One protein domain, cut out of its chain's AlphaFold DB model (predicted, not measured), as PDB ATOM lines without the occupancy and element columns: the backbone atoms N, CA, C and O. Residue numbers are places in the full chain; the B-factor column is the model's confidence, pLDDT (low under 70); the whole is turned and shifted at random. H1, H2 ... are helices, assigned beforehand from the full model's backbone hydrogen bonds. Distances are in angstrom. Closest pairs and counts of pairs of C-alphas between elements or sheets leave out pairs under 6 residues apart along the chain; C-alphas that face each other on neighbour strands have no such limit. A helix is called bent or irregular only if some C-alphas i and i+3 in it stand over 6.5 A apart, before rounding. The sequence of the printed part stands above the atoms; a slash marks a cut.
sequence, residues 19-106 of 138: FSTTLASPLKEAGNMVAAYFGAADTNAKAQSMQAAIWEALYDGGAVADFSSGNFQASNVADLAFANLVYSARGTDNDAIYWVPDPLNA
ATOM      1  N   PHE A  19      11.375   6.070  -7.186       67.00
ATOM      2  CA  PHE A  19      11.631   7.415  -6.665       67.00
ATOM      3  C   PHE A  19      12.833   8.039  -7.366       67.00
ATOM      4  O   PHE A  19      13.817   7.357  -7.645       67.00
ATOM      5  N   SER A  20      12.787   9.344  -7.631       67.06
ATOM      6  CA  SER A  20      13.899  10.064  -8.265       67.06
ATOM      7  C   SER A  20      15.220   9.936  -7.505       67.06
ATOM      8  O   SER A  20      16.278   9.925  -8.131       67.06
ATOM      9  N   THR A  21      15.185   9.772  -6.180       66.44
ATOM     10  CA  THR A  21      16.372   9.538  -5.341       66.44
ATOM     11  C   THR A  21      17.171   8.281  -5.676       66.44
ATOM     12  O   THR A  21      18.342   8.215  -5.304       66.44
ATOM     13  N   THR A  22      16.601   7.304  -6.386       70.06
ATOM     14  CA  THR A  22      17.314   6.080  -6.795       70.06
ATOM     15  C   THR A  22      17.920   6.172  -8.201       70.06
ATOM     16  O   THR A  22      18.586   5.235  -8.645       70.06
ATOM     17  N   LEU A  23      17.709   7.292  -8.904       71.00
ATOM     18  CA  LEU A  23      18.154   7.508 -10.282       71.00
ATOM     19  C   LEU A  23      19.537   8.181 -10.354       71.00
ATOM     20  O   LEU A  23      20.022   8.788  -9.399       71.00
ATOM     21  N   ALA A  24      20.173   8.099 -11.527       69.94
ATOM     22  CA  ALA A  24      21.415   8.821 -11.819       69.94
ATOM     23  C   ALA A  24      21.217  10.348 -11.739       69.94
ATOM     24  O   ALA A  24      20.116  10.839 -11.997       69.94
ATOM     25  N   SER A  25      22.286  11.099 -11.436       77.12
ATOM     26  CA  SER A  25      22.215  12.527 -11.072       77.12
ATOM     27  C   SER A  25      21.321  13.401 -11.959       77.12
ATOM     28  O   SER A  25      20.463  14.057 -11.385       77.12
ATOM     29  N   PRO A  26      21.400  13.392 -13.306       79.19
ATOM     30  CA  PRO A  26      20.545  14.274 -14.112       79.19
ATOM     31  C   PRO A  26      19.048  13.948 -13.982       79.19
ATOM     32  O   PRO A  26      18.206  14.841 -13.926       79.19
ATOM     33  N   LEU A  27      18.701  12.661 -13.867       81.31
ATOM     34  CA  LEU A  27      17.319  12.212 -13.671       81.31
ATOM     35  C   LEU A  27      16.834  12.449 -12.235       81.31
ATOM     36  O   LEU A  27      15.673  12.811 -12.037       81.31
ATOM     37  N   LYS A  28      17.717  12.287 -11.239       83.75
ATOM     38  CA  LYS A  28      17.429  12.670  -9.851       83.75
ATOM     39  C   LYS A  28      17.119  14.167  -9.774       83.75
ATOM     40  O   LYS A  28      16.097  14.551  -9.221       83.75
ATOM     41  N   GLU A  29      17.963  14.997 -10.380       87.44
ATOM     42  CA  GLU A  29      17.809  16.451 -10.441       87.44
ATOM     43  C   GLU A  29      16.505  16.870 -11.134       87.44
ATOM     44  O   GLU A  29      15.763  17.690 -10.593       87.44
ATOM     45  N   ALA A  30      16.181  16.258 -12.281       87.06
ATOM     46  CA  ALA A  30      14.885  16.396 -12.953       87.06
ATOM     47  C   ALA A  30      13.715  16.104 -12.004       87.06
ATOM     48  O   ALA A  30      12.788  16.908 -11.881       87.06
ATOM     49  N   GLY A  31      13.784  14.983 -11.286       85.62
ATOM     50  CA  GLY A  31      12.788  14.613 -10.289       85.62
ATOM     51  C   GLY A  31      12.672  15.630  -9.153       85.62
ATOM     52  O   GLY A  31      11.560  16.011  -8.794       85.62
ATOM     53  N   ASN A  32      13.795  16.146  -8.654       88.19
ATOM     54  CA  ASN A  32      13.808  17.145  -7.588       88.19
ATOM     55  C   ASN A  32      13.043  18.420  -7.978       88.19
ATOM     56  O   ASN A  32      12.271  18.961  -7.183       88.19
ATOM     57  N   MET A  33      13.240  18.879  -9.218       90.75
ATOM     58  CA  MET A  33      12.566  20.054  -9.771       90.75
ATOM     59  C   MET A  33      11.065  19.822  -9.967       90.75
ATOM     60  O   MET A  33      10.253  20.684  -9.623       90.75
ATOM     61  N   VAL A  34      10.686  18.648 -10.486       88.81
ATOM     62  CA  VAL A  34       9.278  18.262 -10.657       88.81
ATOM     63  C   VAL A  34       8.577  18.195  -9.304       88.81
ATOM     64  O   VAL A  34       7.531  18.815  -9.134       88.81
ATOM     65  N   ALA A  35       9.162  17.508  -8.325       87.06
ATOM     66  CA  ALA A  35       8.582  17.381  -6.992       87.06
ATOM     67  C   ALA A  35       8.361  18.746  -6.315       87.06
ATOM     68  O   ALA A  35       7.330  18.951  -5.676       87.06
ATOM     69  N   ALA A  36       9.284  19.695  -6.500       88.25
ATOM     70  CA  ALA A  36       9.182  21.027  -5.910       88.25
ATOM     71  C   ALA A  36       8.105  21.911  -6.562       88.25
ATOM     72  O   ALA A  36       7.405  22.644  -5.862       88.25
ATOM     73  N   TYR A  37       7.976  21.874  -7.894       90.25
ATOM     74  CA  TYR A  37       7.254  22.918  -8.631       90.25
ATOM     75  C   TYR A  37       6.140  22.436  -9.559       90.25
ATOM     76  O   TYR A  37       5.455  23.278 -10.140       90.25
ATOM     77  N   PHE A  38       5.873  21.129  -9.663       86.38
ATOM     78  CA  PHE A  38       4.799  20.612 -10.523       86.38
ATOM     79  C   PHE A  38       3.440  21.261 -10.221       86.38
ATOM     80  O   PHE A  38       2.738  21.684 -11.134       86.38
ATOM     81  N   GLY A  39       3.094  21.426  -8.939       79.50
ATOM     82  CA  GLY A  39       1.852  22.096  -8.536       79.50
ATOM     83  C   GLY A  39       1.820  23.603  -8.828       79.50
ATOM     84  O   GLY A  39       0.740  24.170  -8.957       79.50
ATOM     85  N   ALA A  40       2.983  24.249  -8.950       83.75
ATOM     86  CA  ALA A  40       3.101  25.673  -9.266       83.75
ATOM     87  C   ALA A  40       3.084  25.952 -10.780       83.75
ATOM     88  O   ALA A  40       2.875  27.099 -11.182       83.75
ATOM     89  N   ALA A  41       3.281  24.927 -11.617       85.31
ATOM     90  CA  ALA A  41       3.222  24.992 -13.076       85.31
ATOM     91  C   ALA A  41       1.771  24.944 -13.605       85.31
ATOM     92  O   ALA A  41       1.421  24.164 -14.484       85.31
ATOM     93  N   ASP A  42       0.920  25.811 -13.058       87.44
ATOM     94  CA  ASP A  42      -0.538  25.853 -13.242       87.44
ATOM     95  C   ASP A  42      -1.018  26.571 -14.518       87.44
ATOM     96  O   ASP A  42      -2.217  26.682 -14.774       87.44
ATOM     97  N   THR A  43      -0.092  27.058 -15.342       80.88
ATOM     98  CA  THR A  43      -0.382  27.733 -16.612       80.88
ATOM     99  C   THR A  43       0.508  27.183 -17.716       80.88
ATOM    100  O   THR A  43       1.613  26.711 -17.455       80.88
ATOM    101  N   ASN A  44       0.077  27.319 -18.973       82.06
ATOM    102  CA  ASN A  44       0.866  26.874 -20.128       82.06
ATOM    103  C   ASN A  44       2.270  27.502 -20.158       82.06
ATOM    104  O   ASN A  44       3.240  26.815 -20.467       82.06
ATOM    105  N   ALA A  45       2.390  28.783 -19.792       80.81
ATOM    106  CA  ALA A  45       3.674  29.485 -19.754       80.81
ATOM    107  C   ALA A  45       4.619  28.899 -18.695       80.81
ATOM    108  O   ALA A  45       5.789  28.635 -18.981       80.81
ATOM    109  N   LYS A  46       4.110  28.632 -17.485       80.75
ATOM    110  CA  LYS A  46       4.902  28.013 -16.417       80.75
ATOM    111  C   LYS A  46       5.237  26.552 -16.716       80.75
ATOM    112  O   LYS A  46       6.362  26.138 -16.468       80.75
ATOM    113  N   ALA A  47       4.313  25.792 -17.306       79.44
ATOM    114  CA  ALA A  47       4.555  24.411 -17.720       79.44
ATOM    115  C   ALA A  47       5.651  24.318 -18.796       79.44
ATOM    116  O   ALA A  47       6.576  23.521 -18.656       79.44
ATOM    117  N   GLN A  48       5.612  25.177 -19.821       90.06
ATOM    118  CA  GLN A  48       6.679  25.267 -20.824       90.06
ATOM    119  C   GLN A  48       8.026  25.633 -20.180       90.06
ATOM    120  O   GLN A  48       9.061  25.058 -20.509       90.06
ATOM    121  N   SER A  49       8.015  26.582 -19.246       89.50
ATOM    122  CA  SER A  49       9.227  27.058 -18.569       89.50
ATOM    123  C   SER A  49       9.832  25.994 -17.650       89.50
ATOM    124  O   SER A  49      11.048  25.824 -17.613       89.50
ATOM    125  N   MET A  50       8.987  25.209 -16.977       90.12
ATOM    126  CA  MET A  50       9.398  24.033 -16.213       90.12
ATOM    127  C   MET A  50      10.011  22.958 -17.116       90.12
ATOM    128  O   MET A  50      11.047  22.401 -16.770       90.12
ATOM    129  N   GLN A  51       9.422  22.689 -18.287       90.50
ATOM    130  CA  GLN A  51      10.007  21.759 -19.257       90.50
ATOM    131  C   GLN A  51      11.395  22.219 -19.712       90.50
ATOM    132  O   GLN A  51      12.312  21.405 -19.750       90.50
ATOM    133  N   ALA A  52      11.568  23.511 -20.008       90.50
ATOM    134  CA  ALA A  52      12.869  24.056 -20.390       90.50
ATOM    135  C   ALA A  52      13.921  23.857 -19.285       90.50
ATOM    136  O   ALA A  52      15.011  23.374 -19.567       90.50
ATOM    137  N   ALA A  53      13.579  24.148 -18.026       92.69
ATOM    138  CA  ALA A  53      14.476  23.940 -16.887       92.69
ATOM    139  C   ALA A  53      14.862  22.462 -16.685       92.69
ATOM    140  O   ALA A  53      16.011  22.154 -16.376       92.69
ATOM    141  N   ILE A  54      13.916  21.540 -16.886       90.75
ATOM    142  CA  ILE A  54      14.187  20.099 -16.800       90.75
ATOM    143  C   ILE A  54      15.151  19.664 -17.906       90.75
ATOM    144  O   ILE A  54      16.101  18.936 -17.631       90.75
ATOM    145  N   TRP A  55      14.930  20.113 -19.142       92.25
ATOM    146  CA  TRP A  55      15.798  19.763 -20.266       92.25
ATOM    147  C   TRP A  55      17.212  20.310 -20.115       92.25
ATOM    148  O   TRP A  55      18.165  19.571 -20.350       92.25
ATOM    149  N   GLU A  56      17.335  21.546 -19.645       91.31
ATOM    150  CA  GLU A  56      18.616  22.149 -19.287       91.31
ATOM    151  C   GLU A  56      19.380  21.272 -18.284       91.31
ATOM    152  O   GLU A  56      20.543  20.942 -18.489       91.31
ATOM    153  N   ALA A  57      18.724  20.819 -17.209       90.12
ATOM    154  CA  ALA A  57      19.379  19.992 -16.197       90.12
ATOM    155  C   ALA A  57      19.763  18.596 -16.715       90.12
ATOM    156  O   ALA A  57      20.775  18.038 -16.294       90.12
ATOM    157  N   LEU A  58      18.954  18.027 -17.615       87.19
ATOM    158  CA  LEU A  58      19.196  16.704 -18.187       87.19
ATOM    159  C   LEU A  58      20.357  16.689 -19.183       87.19
ATOM    160  O   LEU A  58      21.104  15.709 -19.211       87.19
ATOM    161  N   TYR A  59      20.482  17.728 -20.011       86.94
ATOM    162  CA  TYR A  59      21.444  17.757 -21.114       86.94
ATOM    163  C   TYR A  59      22.723  18.531 -20.807       86.94
ATOM    164  O   TYR A  59      23.787  18.106 -21.257       86.94
ATOM    165  N   ASP A  60      22.636  19.617 -20.043       87.50
ATOM    166  CA  ASP A  60      23.779  20.493 -19.773       87.50
ATOM    167  C   ASP A  60      24.156  20.523 -18.292       87.50
ATOM    168  O   ASP A  60      25.339  20.463 -17.942       87.50
ATOM    169  N   GLY A  61      23.163  20.530 -17.400       84.50
ATOM    170  CA  GLY A  61      23.401  20.665 -15.966       84.50
ATOM    171  C   GLY A  61      24.133  21.973 -15.643       84.50
ATOM    172  O   GLY A  61      23.985  22.974 -16.332       84.50
ATOM    173  N   GLY A  62      24.925  21.983 -14.567       85.56
ATOM    174  CA  GLY A  62      25.698  23.167 -14.171       85.56
ATOM    175  C   GLY A  62      25.032  24.047 -13.106       85.56
ATOM    176  O   GLY A  62      23.887  23.862 -12.707       85.56
ATOM    177  N   ALA A  63      25.795  24.970 -12.519       86.44
ATOM    178  CA  ALA A  63      25.353  25.688 -11.317       86.44
ATOM    179  C   ALA A  63      24.173  26.650 -11.561       86.44
ATOM    180  O   ALA A  63      23.431  26.955 -10.631       86.44
ATOM    181  N   VAL A  64      24.018  27.129 -12.795       90.25
ATOM    182  CA  VAL A  64      23.008  28.101 -13.224       90.25
ATOM    183  C   VAL A  64      22.466  27.637 -14.571       90.25
ATOM    184  O   VAL A  64      23.236  27.099 -15.361       90.25
ATOM    185  N   ALA A  65      21.175  27.850 -14.821       91.50
ATOM    186  CA  ALA A  65      20.570  27.543 -16.112       91.50
ATOM    187  C   ALA A  65      21.132  28.447 -17.219       91.50
ATOM    188  O   ALA A  65      21.163  29.671 -17.050       91.50
ATOM    189  N   ASP A  66      21.497  27.866 -18.360       92.75
ATOM    190  CA  ASP A  66      21.872  28.591 -19.569       92.75
ATOM    191  C   ASP A  66      21.091  28.098 -20.790       92.75
ATOM    192  O   ASP A  66      21.565  27.333 -21.616       92.75
ATOM    193  N   PHE A  67      19.911  28.675 -20.994       91.88
ATOM    194  CA  PHE A  67      19.066  28.350 -22.146       91.88
ATOM    195  C   PHE A  67      19.587  28.881 -23.495       91.88
ATOM    196  O   PHE A  67      18.895  28.751 -24.509       91.88
ATOM    197  N   SER A  68      20.736  29.562 -23.520       91.12
ATOM    198  CA  SER A  68      21.255  30.257 -24.702       91.12
ATOM    199  C   SER A  68      22.445  29.563 -25.360       91.12
ATOM    200  O   SER A  68      22.788  29.899 -26.496       91.12
ATOM    201  N   SER A  69      23.069  28.606 -24.677       87.25
ATOM    202  CA  SER A  69      24.242  27.885 -25.163       87.25
ATOM    203  C   SER A  69      24.206  26.420 -24.713       87.25
ATOM    204  O   SER A  69      23.203  25.977 -24.184       87.25
ATOM    205  N   GLY A  70      25.247  25.629 -24.989       88.00
ATOM    206  CA  GLY A  70      25.255  24.207 -24.620       88.00
ATOM    207  C   GLY A  70      24.481  23.300 -25.586       88.00
ATOM    208  O   GLY A  70      24.265  23.650 -26.755       88.00
ATOM    209  N   ASN A  71      24.147  22.097 -25.114       85.44
ATOM    210  CA  ASN A  71      23.470  21.051 -25.881       85.44
ATOM    211  C   ASN A  71      21.960  21.293 -25.980       85.44
ATOM    212  O   ASN A  71      21.358  20.987 -27.012       85.44
ATOM    213  N   PHE A  72      21.345  21.834 -24.930       89.44
ATOM    214  CA  PHE A  72      19.970  22.293 -24.914       89.44
ATOM    215  C   PHE A  72      19.931  23.813 -25.044       89.44
ATOM    216  O   PHE A  72      20.601  24.542 -24.335       89.44
ATOM    217  N   GLN A  73      19.121  24.312 -25.974       90.94
ATOM    218  CA  GLN A  73      18.927  25.747 -26.162       90.94
ATOM    219  C   GLN A  73      17.447  26.022 -26.388       90.94
ATOM    220  O   GLN A  73      16.778  25.326 -27.158       90.94
ATOM    221  N   ALA A  74      16.934  27.070 -25.749       85.44
ATOM    222  CA  ALA A  74      15.550  27.496 -25.865       85.44
ATOM    223  C   ALA A  74      15.483  29.010 -26.092       85.44
ATOM    224  O   ALA A  74      15.765  29.814 -25.210       85.44
ATOM    225  N   SER A  75      15.049  29.412 -27.287       82.56
ATOM    226  CA  SER A  75      14.993  30.820 -27.697       82.56
ATOM    227  C   SER A  75      13.736  31.566 -27.227       82.56
ATOM    228  O   SER A  75      13.665  32.787 -27.355       82.56
ATOM    229  N   ASN A  76      12.736  30.859 -26.692       83.50
ATOM    230  CA  ASN A  76      11.425  31.412 -26.342       83.50
ATOM    231  C   ASN A  76      10.836  30.815 -25.050       83.50
ATOM    232  O   ASN A  76       9.679  30.386 -25.020       83.50
ATOM    233  N   VAL A  77      11.619  30.792 -23.969       88.50
ATOM    234  CA  VAL A  77      11.117  30.430 -22.633       88.50
ATOM    235  C   VAL A  77      10.069  31.462 -22.191       88.50
ATOM    236  O   VAL A  77      10.396  32.629 -21.991       88.50
ATOM    237  N   ALA A  78       8.805  31.042 -22.074       84.75
ATOM    238  CA  ALA A  78       7.675  31.951 -21.850       84.75
ATOM    239  C   ALA A  78       7.722  32.689 -20.502       84.75
ATOM    240  O   ALA A  78       7.273  33.829 -20.416       84.75
ATOM    241  N   ASP A  79       8.270  32.052 -19.468       92.00
ATOM    242  CA  ASP A  79       8.513  32.636 -18.152       92.00
ATOM    243  C   ASP A  79       9.916  32.241 -17.672       92.00
ATOM    244  O   ASP A  79      10.129  31.248 -16.971       92.00
ATOM    245  N   LEU A  80      10.904  33.035 -18.085       94.00
ATOM    246  CA  LEU A  80      12.307  32.811 -17.741       94.00
ATOM    247  C   LEU A  80      12.555  32.871 -16.224       94.00
ATOM    248  O   LEU A  80      13.429  32.170 -15.714       94.00
ATOM    249  N   ALA A  81      11.796  33.688 -15.489       95.69
ATOM    250  CA  ALA A  81      11.935  33.776 -14.039       95.69
ATOM    251  C   ALA A  81      11.492  32.465 -13.380       95.69
ATOM    252  O   ALA A  81      12.208  31.928 -12.532       95.69
ATOM    253  N   PHE A  82      10.362  31.907 -13.823       95.31
ATOM    254  CA  PHE A  82       9.899  30.609 -13.352       95.31
ATOM    255  C   PHE A  82      10.840  29.470 -13.763       95.31
ATOM    256  O   PHE A  82      11.129  28.611 -12.937       95.31
ATOM    257  N   ALA A  83      11.387  29.478 -14.983       94.12
ATOM    258  CA  ALA A  83      12.372  28.476 -15.406       94.12
ATOM    259  C   ALA A  83      13.613  28.461 -14.493       94.12
ATOM    260  O   ALA A  83      14.026  27.402 -14.023       94.12
ATOM    261  N   ASN A  84      14.166  29.635 -14.171       95.62
ATOM    262  CA  ASN A  84      15.299  29.754 -13.247       95.62
ATOM    263  C   ASN A  84      14.944  29.314 -11.819       95.62
ATOM    264  O   ASN A  84      15.746  28.658 -11.151       95.62
ATOM    265  N   LEU A  85      13.737  29.647 -11.354       96.25
ATOM    266  CA  LEU A  85      13.238  29.208 -10.052       96.25
ATOM    267  C   LEU A  85      13.146  27.679  -9.984       96.25
ATOM    268  O   LEU A  85      13.645  27.084  -9.029       96.25
ATOM    269  N   VAL A  86      12.568  27.045 -11.006       95.00
ATOM    270  CA  VAL A  86      12.487  25.583 -11.113       95.00
ATOM    271  C   VAL A  86      13.885  24.976 -11.106       95.00
ATOM    272  O   VAL A  86      14.160  24.107 -10.284       95.00
ATOM    273  N   TYR A  87      14.784  25.486 -11.949       95.25
ATOM    274  CA  TYR A  87      16.151  24.986 -12.068       95.25
ATOM    275  C   TYR A  87      16.918  25.013 -10.740       95.25
ATOM    276  O   TYR A  87      17.673  24.091 -10.433       95.25
ATOM    277  N   SER A  88      16.681  26.026  -9.901       94.50
ATOM    278  CA  SER A  88      17.333  26.141  -8.589       94.50
ATOM    279  C   SER A  88      17.054  24.959  -7.642       94.50
ATOM    280  O   SER A  88      17.868  24.677  -6.764       94.50
ATOM    281  N   ALA A  89      15.957  24.216  -7.846       92.25
ATOM    282  CA  ALA A  89      15.623  23.029  -7.057       92.25
ATOM    283  C   ALA A  89      16.353  21.751  -7.504       92.25
ATOM    284  O   ALA A  89      16.190  20.707  -6.874       92.25
ATOM    285  N   ARG A  90      17.201  21.786  -8.544       88.56
ATOM    286  CA  ARG A  90      17.943  20.589  -8.983       88.56
ATOM    287  C   ARG A  90      18.774  19.963  -7.857       88.56
ATOM    288  O   ARG A  90      18.811  18.745  -7.723       88.56
ATOM    289  N   GLY A  91      19.376  20.796  -7.005       83.94
ATOM    290  CA  GLY A  91      20.229  20.365  -5.893       83.94
ATOM    291  C   GLY A  91      19.500  20.067  -4.580       83.94
ATOM    292  O   GLY A  91      20.157  19.686  -3.614       83.94
ATOM    293  N   THR A  92      18.182  20.260  -4.502       84.06
ATOM    294  CA  THR A  92      17.413  19.967  -3.281       84.06
ATOM    295  C   THR A  92      16.975  18.510  -3.270       84.06
ATOM    296  O   THR A  92      16.486  18.038  -4.287       84.06
ATOM    297  N   ASP A  93      17.095  17.805  -2.145       77.00
ATOM    298  CA  ASP A  93      16.588  16.433  -2.029       77.00
ATOM    299  C   ASP A  93      15.051  16.440  -1.947       77.00
ATOM    300  O   ASP A  93      14.479  16.614  -0.872       77.00
ATOM    301  N   ASN A  94      14.388  16.256  -3.093       75.25
ATOM    302  CA  ASN A  94      12.949  16.012  -3.174       75.25
ATOM    303  C   ASN A  94      12.687  14.690  -3.905       75.25
ATOM    304  O   ASN A  94      13.494  14.234  -4.713       75.25
ATOM    305  N   ASP A  95      11.522  14.093  -3.674       73.38
ATOM    306  CA  ASP A  95      11.159  12.824  -4.302       73.38
ATOM    307  C   ASP A  95       9.996  12.989  -5.280       73.38
ATOM    308  O   ASP A  95       8.861  13.273  -4.892       73.38
ATOM    309  N   ALA A  96      10.280  12.774  -6.565       71.56
ATOM    310  CA  ALA A  96       9.269  12.587  -7.595       71.56
ATOM    311  C   ALA A  96       9.073  11.097  -7.882       71.56
ATOM    312  O   ALA A  96      10.025  10.314  -7.897       71.56
ATOM    313  N   ILE A  97       7.825  10.727  -8.164       68.06
ATOM    314  CA  ILE A  97       7.483   9.397  -8.662       68.06
ATOM    315  C   ILE A  97       7.840   9.335 -10.148       68.06
ATOM    316  O   ILE A  97       7.332  10.115 -10.955       68.06
ATOM    317  N   TYR A  98       8.696   8.384 -10.503       65.88
ATOM    318  CA  TYR A  98       9.024   8.010 -11.866       65.88
ATOM    319  C   TYR A  98       8.333   6.697 -12.230       65.88
ATOM    320  O   TYR A  98       8.431   5.694 -11.516       65.88
ATOM    321  N   TRP A  99       7.674   6.701 -13.383       61.84
ATOM    322  CA  TRP A  99       7.117   5.502 -13.989       61.84
ATOM    323  C   TRP A  99       8.112   4.979 -15.017       61.84
ATOM    324  O   TRP A  99       8.388   5.636 -16.020       61.84
ATOM    325  N   VAL A 100       8.671   3.798 -14.757       56.66
ATOM    326  CA  VAL A 100       9.523   3.108 -15.730       56.66
ATOM    327  C   VAL A 100       8.624   2.660 -16.881       56.66
ATOM    328  O   VAL A 100       7.645   1.972 -16.609       56.66
ATOM    329  N   PRO A 101       8.895   3.027 -18.144       52.69
ATOM    330  CA  PRO A 101       8.127   2.495 -19.256       52.69
ATOM    331  C   PRO A 101       8.358   0.988 -19.361       52.69
ATOM    332  O   PRO A 101       9.497   0.522 -19.296       52.69
ATOM    333  N   ASP A 102       7.279   0.231 -19.552       58.72
ATOM    334  CA  ASP A 102       7.369  -1.180 -19.915       58.72
ATOM    335  C   ASP A 102       8.185  -1.298 -21.221       58.72
ATOM    336  O   ASP A 102       7.784  -0.718 -22.235       58.72
ATOM    337  N   PRO A 103       9.322  -2.018 -21.239       57.12
ATOM    338  CA  PRO A 103      10.153  -2.161 -22.433       57.12
ATOM    339  C   PRO A 103       9.430  -2.857 -23.596       57.12
ATOM    340  O   PRO A 103       9.866  -2.730 -24.739       57.12
ATOM    341  N   LEU A 104       8.322  -3.561 -23.333       56.56
ATOM    342  CA  LEU A 104       7.458  -4.156 -24.356       56.56
ATOM    343  C   LEU A 104       6.407  -3.174 -24.899       56.56
ATOM    344  O   LEU A 104       5.861  -3.408 -25.974       56.56
ATOM    345  N   ASN A 105       6.144  -2.073 -24.189       55.78
ATOM    346  CA  ASN A 105       5.121  -1.074 -24.503       55.78
ATOM    347  C   ASN A 105       5.663   0.355 -24.320       55.78
ATOM    348  O   ASN A 105       5.002   1.215 -23.742       55.78
ATOM    349  N   ALA A 106       6.888   0.623 -24.777       49.66
ATOM    350  CA  ALA A 106       7.544   1.904 -24.539       49.66
ATOM    351  C   ALA A 106       6.767   3.077 -25.175       49.66
ATOM    352  O   ALA A 106       6.488   3.061 -26.373       49.66
TER     353      ALA A 106
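Overview. This is residues 19 to 106 of the 138 residues of the protein "PEP-CTERM domain-containing protein" of Armatimonadetes bacterium (UniProt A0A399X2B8). Three helices make a small body: H1 and H2 lie side by side as a helical hairpin, and H3 crosses both at a steep tilt, the three centres making a triangle. A long loop, residues 60 to 79, leads from the end of H2 back to the start of H3, and at the far end of the printed part a tail sticks out of the body with residues 100 to 106. The printed part has 88 residues, with three named helices in the order H1, H2, H3 and no named strand; the class is all helix. The whole is compact, with a radius of gyration of the C-alphas of 12.8 A, and the C-alphas span 35 by 28 by 28 A.

Along the chain. The printed part begins at Phe 19, and H1 follows as residues 25 to 40, from C-alpha 25 at (22.215, 12.527, -11.072), with 23.3 A from first to last C-alpha. H1 has a kink of 31 degrees near residue 34 and is irregular, C-alphas 36 and 39 being 7.9 A apart. H2 is residues 44 to 59, 22.5 A long, and begins with C-alpha 44 at (0.866, 26.874, -20.128). H3 is residues 80 to 91, 18.9 A long, and ends with C-alpha 91 at (20.229, 20.365, -5.893). H3 is irregular too, with C-alphas 88 and 91 7.0 A apart.

Arrangement. H1 and H2 form a helical hairpin over a tight link of 3 residues. They touch, the closest C-alphas being those of Pro 26 and Leu 58, 4.9 A apart, and run opposite ways at a shallow tilt of 12 degrees. H3 touches H2, with the C-alphas of Ser 49 and Ala 83 closest at 4.7 A; the two run the same way at a steep tilt of 43 degrees. H3 touches H1 with residues 86 to 91 alone, the C-alphas of Glu 29 and Arg 90 being closest at 4.4 A. H1 and H3 run opposite ways at a steep tilt of 50 degrees. In H2 every O i to N i+4 pair is within hydrogen-bond range; in H1 this holds for 10 of 12 pairs and in H3 for 5 of 8.

Size, cuts and confidence. The two C-alphas farthest apart are those of Ala 81 and Leu 104, at 39.6 A. The printed part has no cut. The link from H2 to H3, with 20 residues, is long, and residues 92 to 106 are a further stretch with no named element, of which residues 100 to 106 stand free. The mean pLDDT of the printed part is 82.7; the model's confidence is under 70 at residues 19 to 21, residue 24 and residues 97 to 106.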